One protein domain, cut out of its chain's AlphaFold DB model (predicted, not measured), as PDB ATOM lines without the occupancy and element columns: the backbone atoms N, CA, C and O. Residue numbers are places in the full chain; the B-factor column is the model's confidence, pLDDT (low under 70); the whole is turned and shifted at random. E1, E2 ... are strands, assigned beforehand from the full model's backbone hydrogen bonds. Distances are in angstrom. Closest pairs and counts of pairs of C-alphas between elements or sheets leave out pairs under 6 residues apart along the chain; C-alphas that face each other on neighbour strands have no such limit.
ATOM      1  N   HIS A   2     107.395  64.651  95.169       40.84
ATOM      2  CA  HIS A   2     106.085  64.778  95.851       40.84
ATOM      3  C   HIS A   2     105.641  63.409  96.381       40.84
ATOM      4  O   HIS A   2     105.442  62.535  95.544       40.84
ATOM      5  N   GLU A   3     105.521  63.106  97.672       46.75
ATOM      6  CA  GLU A   3     105.569  63.843  98.945       46.75
ATOM      7  C   GLU A   3     106.052  62.841 100.014       46.75
ATOM      8  O   GLU A   3     105.519  61.737 100.074       46.75
ATOM      9  N   GLU A   4     107.021  63.205 100.856       43.78
ATOM     10  CA  GLU A   4     107.293  62.518 102.134       43.78
ATOM     11  C   GLU A   4     107.586  63.585 103.202       43.78
ATOM     12  O   GLU A   4     108.644  63.608 103.825       43.78
ATOM     13  N   ASP A   5     106.652  64.524 103.362       46.44
ATOM     14  CA  ASP A   5     106.651  65.510 104.443       46.44
ATOM     15  C   ASP A   5     105.599  65.110 105.507       46.44
ATOM     16  O   ASP A   5     104.522  64.624 105.173       46.44
ATOM     17  N   GLU A   6     105.926  65.350 106.785       50.69
ATOM     18  CA  GLU A   6     105.022  65.399 107.963       50.69
ATOM     19  C   GLU A   6     104.594  64.105 108.699       50.69
ATOM     20  O   GLU A   6     103.413  63.893 108.967       50.69
ATOM     21  N   ILE A   7     105.531  63.283 109.196       45.78
ATOM     22  CA  ILE A   7     105.196  62.275 110.244       45.78
ATOM     23  C   ILE A   7     105.822  62.589 111.620       45.78
ATOM     24  O   ILE A   7     105.429  62.019 112.634       45.78
ATOM     25  N   THR A   8     106.748  63.543 111.732       43.25
ATOM     26  CA  THR A   8     107.625  63.628 112.918       43.25
ATOM     27  C   THR A   8     107.275  64.681 113.970       43.25
ATOM     28  O   THR A   8     108.045  64.832 114.913       43.25
ATOM     29  N   ASN A   9     106.132  65.370 113.892       46.78
ATOM     30  CA  ASN A   9     105.821  66.445 114.848       46.78
ATOM     31  C   ASN A   9     104.470  66.302 115.562       46.78
ATOM     32  O   ASN A   9     103.789  67.289 115.836       46.78
ATOM     33  N   TYR A  10     104.077  65.068 115.887       47.19
ATOM     34  CA  TYR A  10     102.974  64.862 116.820       47.19
ATOM     35  C   TYR A  10     103.482  65.037 118.256       47.19
ATOM     36  O   TYR A  10     104.442  64.362 118.642       47.19
ATOM     37  N   PRO A  11     102.867  65.922 119.061       52.62
ATOM     38  CA  PRO A  11     103.213  66.040 120.469       52.62
ATOM     39  C   PRO A  11     102.994  64.679 121.134       52.62
ATOM     40  O   PRO A  11     101.926  64.088 121.007       52.62
ATOM     41  N   GLN A  12     104.011  64.164 121.827       62.78
ATOM     42  CA  GLN A  12     103.924  62.867 122.511       62.78
ATOM     43  C   GLN A  12     103.007  62.899 123.748       62.78
ATOM     44  O   GLN A  12     102.708  61.846 124.304       62.78
ATOM     45  N   GLY A  13     102.560  64.087 124.167       73.06
ATOM     46  CA  GLY A  13     101.717  64.299 125.341       73.06
ATOM     47  C   GLY A  13     100.288  64.728 125.011       73.06
ATOM     48  O   GLY A  13      99.956  65.085 123.880       73.06
ATOM     49  N   LEU A  14      99.438  64.710 126.036       83.44
ATOM     50  CA  LEU A  14      98.056  65.188 125.956       83.44
ATOM     51  C   LEU A  14      98.013  66.707 125.720       83.44
ATOM     52  O   LEU A  14      98.645  67.468 126.453       83.44
ATOM     53  N   VAL A  15      97.233  67.169 124.734       85.88
ATOM     54  CA  VAL A  15      97.139  68.600 124.387       85.88
ATOM     55  C   VAL A  15      95.726  69.130 124.602       85.88
ATOM     56  O   VAL A  15      94.750  68.532 124.155       85.88
ATOM     57  N   LEU A  16      95.615  70.281 125.266       85.69
ATOM     58  CA  LEU A  16      94.365  71.029 125.376       85.69
ATOM     59  C   LEU A  16      94.224  71.976 124.188       85.69
ATOM     60  O   LEU A  16      95.115  72.786 123.940       85.69
ATOM     61  N   VAL A  17      93.097  71.896 123.482       86.62
ATOM     62  CA  VAL A  17      92.799  72.762 122.336       86.62
ATOM     63  C   VAL A  17      91.519  73.570 122.569       86.62
ATOM     64  O   VAL A  17      90.523  73.002 123.034       86.62
ATOM     65  N   PRO A  18      91.500  74.874 122.238       84.88
ATOM     66  CA  PRO A  18      90.305  75.704 122.368       84.88
ATOM     67  C   PRO A  18      89.189  75.167 121.477       84.88
ATOM     68  O   PRO A  18      89.437  74.742 120.341       84.88
ATOM     69  N   ARG A  19      87.951  75.164 121.974       78.75
ATOM     70  CA  ARG A  19      86.795  74.735 121.187       78.75
ATOM     71  C   ARG A  19      86.435  75.784 120.131       78.75
ATOM     72  O   ARG A  19      86.078  76.904 120.471       78.75
ATOM     73  N   GLY A  20      86.507  75.404 118.852       71.38
ATOM     74  CA  GLY A  20      86.060  76.248 117.738       71.38
ATOM     75  C   GLY A  20      84.536  76.395 117.717       71.38
ATOM     76  O   GLY A  20      83.816  75.533 118.228       71.38
ATOM     77  N   THR A  21      84.037  77.477 117.120       61.81
ATOM     78  CA  THR A  21      82.605  77.831 117.099       61.81
ATOM     79  C   THR A  21      81.730  76.871 116.288       61.81
ATOM     80  O   THR A  21      80.522  76.826 116.517       61.81
ATOM     81  N   ASP A  22      82.322  76.063 115.401       57.69
ATOM     82  CA  ASP A  22      81.587  75.413 114.305       57.69
ATOM     83  C   ASP A  22      81.493  73.874 114.419       57.69
ATOM     84  O   ASP A  22      80.849  73.220 113.597       57.69
ATOM     85  N   ASP A  23      82.055  73.265 115.469       57.53
ATOM     86  CA  ASP A  23      82.047  71.804 115.634       57.53
ATOM     87  C   ASP A  23      80.715  71.317 116.244       57.53
ATOM     88  O   ASP A  23      80.579  71.123 117.460       57.53
ATOM     89  N   ASN A  24      79.717  71.105 115.378       53.97
ATOM     90  CA  ASN A  24      78.357  70.662 115.721       53.97
ATOM     91  C   ASN A  24      78.225  69.147 116.019       53.97
ATOM     92  O   ASN A  24      77.124  68.646 116.234       53.97
ATOM     93  N   SER A  25      79.317  68.379 116.053       55.00
ATOM     94  CA  SER A  25      79.268  66.937 116.346       55.00
ATOM     95  C   SER A  25      79.669  66.638 117.793       55.00
ATOM     96  O   SER A  25      80.708  66.035 118.062       55.00
ATOM     97  N   VAL A  26      78.854  67.058 118.760       54.66
ATOM     98  CA  VAL A  26      78.979  66.551 120.134       54.66
ATOM     99  C   VAL A  26      78.061  65.345 120.264       54.66
ATOM    100  O   VAL A  26      76.860  65.493 120.473       54.66
ATOM    101  N   VAL A  27      78.619  64.139 120.160       51.53
ATOM    102  CA  VAL A  27      77.904  62.923 120.567       51.53
ATOM    103  C   VAL A  27      77.798  62.950 122.091       51.53
ATOM    104  O   VAL A  27      78.699  62.523 122.813       51.53
ATOM    105  N   ALA A  28      76.718  63.539 122.597       51.66
ATOM    106  CA  ALA A  28      76.383  63.499 124.008       51.66
ATOM    107  C   ALA A  28      75.939  62.069 124.352       51.66
ATOM    108  O   ALA A  28      74.849  61.639 123.987       51.66
ATOM    109  N   GLY A  29      76.807  61.302 125.015       52.06
ATOM    110  CA  GLY A  29      76.417  60.013 125.587       52.06
ATOM    111  C   GLY A  29      75.311  60.182 126.639       52.06
ATOM    112  O   GLY A  29      75.187  61.240 127.247       52.06
ATOM    113  N   SER A  30      74.541  59.122 126.896       53.22
ATOM    114  CA  SER A  30      73.305  59.118 127.712       53.22
ATOM    115  C   SER A  30      73.461  59.414 129.226       53.22
ATOM    116  O   SER A  30      72.556  59.118 130.004       53.22
ATOM    117  N   HIS A  31      74.593  59.950 129.680       59.53
ATOM    118  CA  HIS A  31      74.932  60.083 131.102       59.53
ATOM    119  C   HIS A  31      74.804  61.542 131.553       59.53
ATOM    120  O   HIS A  31      75.096  62.453 130.777       59.53
ATOM    121  N   ILE A  32      74.416  61.772 132.815       58.97
ATOM    122  CA  ILE A  32      74.447  63.109 133.430       58.97
ATOM    123  C   ILE A  32      75.908  63.563 133.458       58.97
ATOM    124  O   ILE A  32      76.706  63.106 134.275       58.97
ATOM    125  N   ARG A  33      76.268  64.422 132.506       66.62
ATOM    126  CA  ARG A  33      77.626  64.932 132.330       66.62
ATOM    127  C   ARG A  33      77.778  66.246 133.089       66.62
ATOM    128  O   ARG A  33      76.878  67.084 133.089       66.62
ATOM    129  N   GLY A  34      78.913  66.404 133.765       70.44
ATOM    130  CA  GLY A  34      79.240  67.627 134.488       70.44
ATOM    131  C   GLY A  34      79.520  68.812 133.557       70.44
ATOM    132  O   GLY A  34      79.470  68.706 132.329       70.44
ATOM    133  N   ARG A  35      79.837  69.967 134.153       82.19
ATOM    134  CA  ARG A  35      80.153  71.189 133.400       82.19
ATOM    135  C   ARG A  35      81.391  70.979 132.521       82.19
ATOM    136  O   ARG A  35      82.321  70.272 132.916       82.19
ATOM    137  N   ARG A  36      81.395  71.604 131.341       85.62
ATOM    138  CA  ARG A  36      82.571  71.653 130.461       85.62
ATOM    139  C   ARG A  36      83.729  72.351 131.168       85.62
ATOM    140  O   ARG A  36      83.511  73.279 131.955       85.62
ATOM    141  N   LEU A  37      84.938  71.859 130.921       83.88
ATOM    142  CA  LEU A  37      86.142  72.424 131.516       83.88
ATOM    143  C   LEU A  37      86.556  73.672 130.735       83.88
ATOM    144  O   LEU A  37      86.552  73.676 129.505       83.88
ATOM    145  N   ARG A  38      86.899  74.726 131.477       84.00
ATOM    146  CA  ARG A  38      87.443  75.970 130.935       84.00
ATOM    147  C   ARG A  38      88.872  76.134 131.424       84.00
ATOM    148  O   ARG A  38      89.164  75.796 132.572       84.00
ATOM    149  N   ALA A  39      89.752  76.600 130.549       81.38
ATOM    150  CA  ALA A  39      91.159  76.776 130.870       81.38
ATOM    151  C   ALA A  39      91.518  78.263 130.874       81.38
ATOM    152  O   ALA A  39      91.456  78.932 129.844       81.38
ATOM    153  N   SER A  40      91.970  78.772 132.022       79.69
ATOM    154  CA  SER A  40      92.423  80.163 132.157       79.69
ATOM    155  C   SER A  40      93.604  80.495 131.239       79.69
ATOM    156  O   SER A  40      93.697  81.615 130.746       79.69
ATOM    157  N   ALA A  41      94.463  79.511 130.952       75.00
ATOM    158  CA  ALA A  41      95.583  79.637 130.016       75.00
ATOM    159  C   ALA A  41      95.148  79.979 128.578       75.00
ATOM    160  O   ALA A  41      95.964  80.439 127.787       75.00
ATOM    161  N   VAL A  42      93.869  79.777 128.253       74.12
ATOM    162  CA  VAL A  42      93.267  80.071 126.950       74.12
ATOM    163  C   VAL A  42      92.085  81.034 127.126       74.12
ATOM    164  O   VAL A  42      90.989  80.797 126.639       74.12
ATOM    165  N   GLY A  43      92.254  82.096 127.917       77.88
ATOM    166  CA  GLY A  43      91.215  83.126 128.059       77.88
ATOM    167  C   GLY A  43      89.920  82.646 128.727       77.88
ATOM    168  O   GLY A  43      88.866  83.239 128.513       77.88
ATOM    169  N   ASP A  44      89.994  81.584 129.536       81.38
ATOM    170  CA  ASP A  44      88.836  80.918 130.143       81.38
ATOM    171  C   ASP A  44      87.859  80.370 129.085       81.38
ATOM    172  O   ASP A  44      86.651  80.347 129.278       81.38
ATOM    173  N   GLU A  45      88.348  79.922 127.932       85.12
ATOM    174  CA  GLU A  45      87.520  79.268 126.916       85.12
ATOM    175  C   GLU A  45      87.297  77.781 127.226       85.12
ATOM    176  O   GLU A  45      88.046  77.158 127.986       85.12
ATOM    177  N   GLU A  46      86.228  77.209 126.662       88.00
ATOM    178  CA  GLU A  46      86.011  75.762 126.720       88.00
ATOM    179  C   GLU A  46      87.099  75.044 125.924       88.00
ATOM    180  O   GLU A  46      87.421  75.429 124.798       88.00
ATOM    181  N   VAL A  47      87.641  73.979 126.506       87.75
ATOM    182  CA  VAL A  47      88.729  73.213 125.900       87.75
ATOM    183  C   VAL A  47      88.325  71.767 125.657       87.75
ATOM    184  O   VAL A  47      87.609  71.148 126.447       87.75
ATOM    185  N   ASP A  48      88.837  71.224 124.561       90.06
ATOM    186  CA  ASP A  48      88.782  69.804 124.250       90.06
ATOM    187  C   ASP A  48      90.183  69.190 124.403       90.06
ATOM    188  O   ASP A  48      91.205  69.872 124.305       90.06
ATOM    189  N   LEU A  49      90.228  67.886 124.649       88.62
ATOM    190  CA  LEU A  49      91.440  67.088 124.737       88.62
ATOM    191  C   LEU A  49      91.770  66.527 123.356       88.62
ATOM    192  O   LEU A  49      90.985  65.767 122.794       88.62
ATOM    193  N   LEU A  50      92.935  66.860 122.824       87.38
ATOM    194  CA  LEU A  50      93.462  66.254 121.612       87.38
ATOM    195  C   LEU A  50      94.331  65.050 121.985       87.38
ATOM    196  O   LEU A  50      95.369  65.200 122.633       87.38
ATOM    197  N   LEU A  51      93.897  63.858 121.573       81.69
ATOM    198  CA  LEU A  51      94.696  62.640 121.643       81.69
ATOM    199  C   LEU A  51      95.582  62.547 120.393       81.69
ATOM    200  O   LEU A  51      95.036  62.532 119.280       81.69
ATOM    201  N   PRO A  52      96.919  62.474 120.545       77.88
ATOM    202  CA  PRO A  52      97.835  62.384 119.412       77.88
ATOM    203  C   PRO A  52      97.455  61.243 118.458       77.88
ATOM    204  O   PRO A  52      97.296  60.092 118.866       77.88
ATOM    205  N   GLY A  53      97.253  61.575 117.180       73.19
ATOM    206  CA  GLY A  53      96.946  60.609 116.121       73.19
ATOM    207  C   GLY A  53      95.597  59.884 116.231       73.19
ATOM    208  O   GLY A  53      95.371  58.945 115.474       73.19
ATOM    209  N   THR A  54      94.706  60.272 117.155       75.69
ATOM    210  CA  THR A  54      93.436  59.554 117.382       75.69
ATOM    211  C   THR A  54      92.201  60.435 117.241       75.69
ATOM    212  O   THR A  54      91.433  60.259 116.299       75.69
ATOM    213  N   ALA A  55      91.946  61.334 118.195       81.06
ATOM    214  CA  ALA A  55      90.662  62.026 118.276       81.06
ATOM    215  C   ALA A  55      90.720  63.303 119.118       81.06
ATOM    216  O   ALA A  55      91.547  63.451 120.016       81.06
ATOM    217  N   ARG A  56      89.757  64.192 118.867       85.25
ATOM    218  CA  ARG A  56      89.429  65.339 119.715       85.25
ATOM    219  C   ARG A  56      88.263  64.963 120.629       85.25
ATOM    220  O   ARG A  56      87.179  64.630 120.155       85.25
ATOM    221  N   LEU A  57      88.481  65.012 121.936       85.69
ATOM    222  CA  LEU A  57      87.531  64.592 122.958       85.69
ATOM    223  C   LEU A  57      87.063  65.781 123.787       85.69
ATOM    224  O   LEU A  57      87.860  66.507 124.366       85.69
ATOM    225  N   GLN A  58      85.752  65.942 123.922       85.88
ATOM    226  CA  GLN A  58      85.204  66.971 124.799       85.88
ATOM    227  C   GLN A  58      85.512  66.677 126.267       85.88
ATOM    228  O   GLN A  58      85.172  65.593 126.758       85.88
ATOM    229  N   ILE A  59      86.080  67.664 126.964       87.81
ATOM    230  CA  ILE A  59      86.401  67.573 128.388       87.81
ATOM    231  C   ILE A  59      85.221  68.067 129.216       87.81
ATOM    232  O   ILE A  59      84.724  69.185 129.049       87.81
ATOM    233  N   GLN A  60      84.786  67.235 130.153       87.31
ATOM    234  CA  GLN A  60      83.757  67.574 131.125       87.31
ATOM    235  C   GLN A  60      84.164  67.062 132.496       87.31
ATOM    236  O   GLN A  60      84.951  66.127 132.611       87.31
ATOM    237  N   LEU A  61      83.624  67.665 133.554       85.12
ATOM    238  CA  LEU A  61      83.885  67.172 134.901       85.12
ATOM    239  C   LEU A  61      83.506  65.682 134.992       85.12
ATOM    240  O   LEU A  61      82.356  65.312 134.746       85.12
ATOM    241  N   GLY A  62      84.496  64.852 135.322       86.06
ATOM    242  CA  GLY A  62      84.372  63.399 135.418       86.06
ATOM    243  C   GLY A  62      84.607  62.619 134.119       86.06
ATOM    244  O   GLY A  62      84.602  61.394 134.158       86.06
ATOM    245  N   VAL A  63      84.830  63.268 132.971       87.62
ATOM    246  CA  VAL A  63      84.979  62.580 131.676       87.62
ATOM    247  C   VAL A  63      86.073  63.226 130.832       87.62
ATOM    248  O   VAL A  63      86.075  64.440 130.639       87.62
ATOM    249  N   ASN A  64      86.956  62.405 130.257       89.31
ATOM    250  CA  ASN A  64      88.069  62.862 129.419       89.31
ATOM    251  C   ASN A  64      88.977  63.895 130.115       89.31
ATOM    252  O   ASN A  64      89.483  64.803 129.460       89.31
ATOM    253  N   MET A  65      89.155  63.810 131.437       88.31
ATOM    254  CA  MET A  65      89.932  64.810 132.176       88.31
ATOM    255  C   MET A  65      91.428  64.476 132.121       88.31
ATOM    256  O   MET A  65      91.818  63.448 132.676       88.31
ATOM    257  N   PRO A  66      92.277  65.302 131.490       88.81
ATOM    258  CA  PRO A  66      93.711  65.047 131.459       88.81
ATOM    259  C   PRO A  66      94.328  65.247 132.846       88.81
ATOM    260  O   PRO A  66      93.980  66.185 133.568       88.81
ATOM    261  N   ALA A  67      95.255  64.370 133.212       88.12
ATOM    262  CA  ALA A  67      96.029  64.443 134.442       88.12
ATOM    263  C   ALA A  67      97.420  63.831 134.236       88.12
ATOM    264  O   ALA A  67      97.685  63.177 133.229       88.12
ATOM    265  N   ARG A  68      98.299  64.022 135.222       86.69
ATOM    266  CA  ARG A  68      99.630  63.414 135.268       86.69
ATOM    267  C   ARG A  68      99.699  62.468 136.460       86.69
ATOM    268  O   ARG A  68      99.421  62.881 137.584       86.69
ATOM    269  N   ALA A  69     100.041  61.213 136.209       86.06
ATOM    270  CA  ALA A  69     100.272  60.213 137.239       86.06
ATOM    271  C   ALA A  69     101.777  60.046 137.449       86.06
ATOM    272  O   ALA A  69     102.522  59.912 136.483       86.06
ATOM    273  N   GLU A  70     102.222  60.037 138.699       84.19
ATOM    274  CA  GLU A  70     103.610  59.737 139.051       84.19
ATOM    275  C   GLU A  70     103.667  58.369 139.722       84.19
ATOM    276  O   GLU A  70     102.911  58.094 140.659       84.19
ATOM    277  N   GLN A  71     104.554  57.499 139.242       80.31
ATOM    278  CA  GLN A  71     104.816  56.239 139.921       80.31
ATOM    279  C   GLN A  71     105.633  56.515 141.187       80.31
ATOM    280  O   GLN A  71     106.724  57.074 141.126       80.31
ATOM    281  N   ILE A  72     105.110  56.113 142.346       75.25
ATOM    282  CA  ILE A  72     105.846  56.171 143.611       75.25
ATOM    283  C   ILE A  72     106.642  54.860 143.729       75.25
ATOM    284  O   ILE A  72     106.016  53.812 143.921       75.25
ATOM    285  N   PRO A  73     107.983  54.870 143.598       68.44
ATOM    286  CA  PRO A  73     108.778  53.651 143.685       68.44
ATOM    287  C   PRO A  73     108.672  53.062 145.095       68.44
ATOM    288  O   PRO A  73     108.943  53.722 146.102       68.44
ATOM    289  N   GLY A  74     108.237  51.809 145.190       63.22
ATOM    290  CA  GLY A  74     108.150  51.108 146.466       63.22
ATOM    291  C   GLY A  74     109.515  50.570 146.872       63.22
ATOM    292  O   GLY A  74     109.926  49.594 146.275       63.22
ATOM    293  N   LYS A  75     110.165  51.179 147.879       60.47
ATOM    294  CA  LYS A  75     111.346  50.741 148.680       60.47
ATOM    295  C   LYS A  75     112.578  50.105 148.000       60.47
ATOM    296  O   LYS A  75     113.602  50.008 148.666       60.47
ATOM    297  N   GLU A  76     112.533  49.712 146.741       57.16
ATOM    298  CA  GLU A  76     113.647  49.165 145.979       57.16
ATOM    299  C   GLU A  76     114.291  50.327 145.217       57.16
ATOM    300  O   GLU A  76     113.685  50.974 144.359       57.16
ATOM    301  N   GLU A  77     115.513  50.653 145.621       61.22
ATOM    302  CA  GLU A  77     116.316  51.738 145.080       61.22
ATOM    303  C   GLU A  77     116.728  51.405 143.637       61.22
ATOM    304  O   GLU A  77     117.630  50.601 143.438       61.22
ATOM    305  N   ASN A  78     116.044  51.988 142.637       53.25
ATOM    306  CA  ASN A  78     116.605  52.368 141.324       53.25
ATOM    307  C   ASN A  78     115.627  53.216 140.467       53.25
ATOM    308  O   ASN A  78     114.925  52.734 139.588       53.25
ATOM    309  N   MET A  79     115.614  54.522 140.755       55.28
ATOM    310  CA  MET A  79     115.945  55.633 139.836       55.28
ATOM    311  C   MET A  79     115.252  55.856 138.467       55.28
ATOM    312  O   MET A  79     115.882  56.455 137.598       55.28
ATOM    313  N   PHE A  80     113.955  55.597 138.285       56.50
ATOM    314  CA  PHE A  80     113.191  56.353 137.269       56.50
ATOM    315  C   PHE A  80     111.841  56.826 137.819       56.50
ATOM    316  O   PHE A  80     110.941  56.035 138.079       56.50
ATOM    317  N   HIS A  81     111.713  58.141 138.033       59.19
ATOM    318  CA  HIS A  81     110.447  58.785 138.398       59.19
ATOM    319  C   HIS A  81     109.596  58.889 137.133       59.19
ATOM    320  O   HIS A  81     109.598  59.907 136.440       59.19
ATOM    321  N   GLU A  82     108.945  57.792 136.765       75.62
ATOM    322  CA  GLU A  82     108.135  57.757 135.556       75.62
ATOM    323  C   GLU A  82     106.822  58.505 135.795       75.62
ATOM    324  O   GLU A  82     106.010  58.168 136.663       75.62
ATOM    325  N   SER A  83     106.654  59.584 135.033       79.94
ATOM    326  CA  SER A  83     105.399  60.311 134.933       79.94
ATOM    327  C   SER A  83     104.664  59.884 133.677       79.94
ATOM    328  O   SER A  83     105.260  59.830 132.604       79.94
ATOM    329  N   TYR A  84     103.366  59.671 133.808       85.38
ATOM    330  CA  TYR A  84     102.493  59.264 132.722       85.38
ATOM    331  C   TYR A  84     101.379  60.285 132.545       85.38
ATOM    332  O   TYR A  84     100.708  60.654 133.512       85.38
ATOM    333  N   ASP A  85     101.156  60.706 131.306       86.75
ATOM    334  CA  ASP A  85      99.948  61.437 130.952       86.75
ATOM    335  C   ASP A  85      98.772  60.456 130.921       86.75
ATOM    336  O   ASP A  85      98.801  59.436 130.230       86.75
ATOM    337  N   VAL A  86      97.728  60.746 131.696       88.25
ATOM    338  CA  VAL A  86      96.557  59.877 131.851       88.25
ATOM    339  C   VAL A  86      95.266  60.652 131.632       88.25
ATOM    340  O   VAL A  86      95.190  61.862 131.844       88.25
ATOM    341  N   VAL A  87      94.214  59.935 131.234       89.06
ATOM    342  CA  VAL A  87      92.864  60.486 131.084       89.06
ATOM    343  C   VAL A  87      91.964  59.886 132.158       89.06
ATOM    344  O   VAL A  87      91.703  58.684 132.169       89.06
ATOM    345  N   LEU A  88      91.491  60.725 133.076       89.12
ATOM    346  CA  LEU A  88      90.647  60.326 134.194       89.12
ATOM    347  C   LEU A  88      89.165  60.309 133.808       89.12
ATOM    348  O   LEU A  88      88.640  61.239 133.186       89.12
ATOM    349  N   TYR A  89      88.486  59.266 134.284       89.50
ATOM    350  CA  TYR A  89      87.036  59.135 134.293       89.50
ATOM    351  C   TYR A  89      86.589  58.951 135.740       89.50
ATOM    352  O   TYR A  89      87.015  58.011 136.407       89.50
ATOM    353  N   LEU A  90      85.758  59.862 136.234       88.00
ATOM    354  CA  LEU A  90      85.260  59.875 137.605       88.00
ATOM    355  C   LEU A  90      83.741  60.024 137.588       88.00
ATOM    356  O   LEU A  90      83.189  60.813 136.823       88.00
ATOM    357  N   GLY A  91      83.068  59.313 138.482       87.44
ATOM    358  CA  GLY A  91      81.628  59.417 138.672       87.44
ATOM    359  C   GLY A  91      81.261  59.133 140.118       87.44
ATOM    360  O   GLY A  91      81.912  58.326 140.781       87.44
TER     361      GLY A  91
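This is residues 2 to 91 of the 146 residues of the protein "1-phosphatidylinositol-4-phosphate 5-kinase" of Gossypium barbadense (UniProt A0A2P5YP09). What shape is this? There is little regular structure: a small sheet, the meander E1-E2-E3, each strand the antiparallel neighbour of the one before, has hairpin E4-E5 beside it, and residues 2 to 9 and 74 to 79 stick out. What makes it up? The 90 printed residues, all strand by class, hold 27 in five named strands; the whole is loose, radius of gyration 16.9 A, spanning 52 by 49 by 28 A.

Where is the meander? E1 is residues 15 to 18, from C-alpha (97.139, 68.600, 124.387), E2 45 to 51, 18.9 A long, and E3 55 to 58. And the rest? E4 is residues 65 to 70, 16.1 A long, and E5 83 to 88, ending at C-alpha (90.647, 60.326, 134.194).

What pairs? Inner strand E2 forms antiparallel hairpins with E1, N 17 and O 48 2.9 A apart, and E3, N 49 and O 57 2.8 A; E4 and E5 form another, N 67 and O 86 2.9 A. What of the sheets? E2 and E4 have closest C-alphas Leu 49 and Pro 66, 7.4 A.

How large? The farthest C-alphas, His 2 and Lys 75, are 54.9 A apart, without a cut. What is uncertain? Links E1-E2 and E4-E5 are long; pLDDT is under 70 in residues 2 to 12, 21 to 33 and 73 to 81.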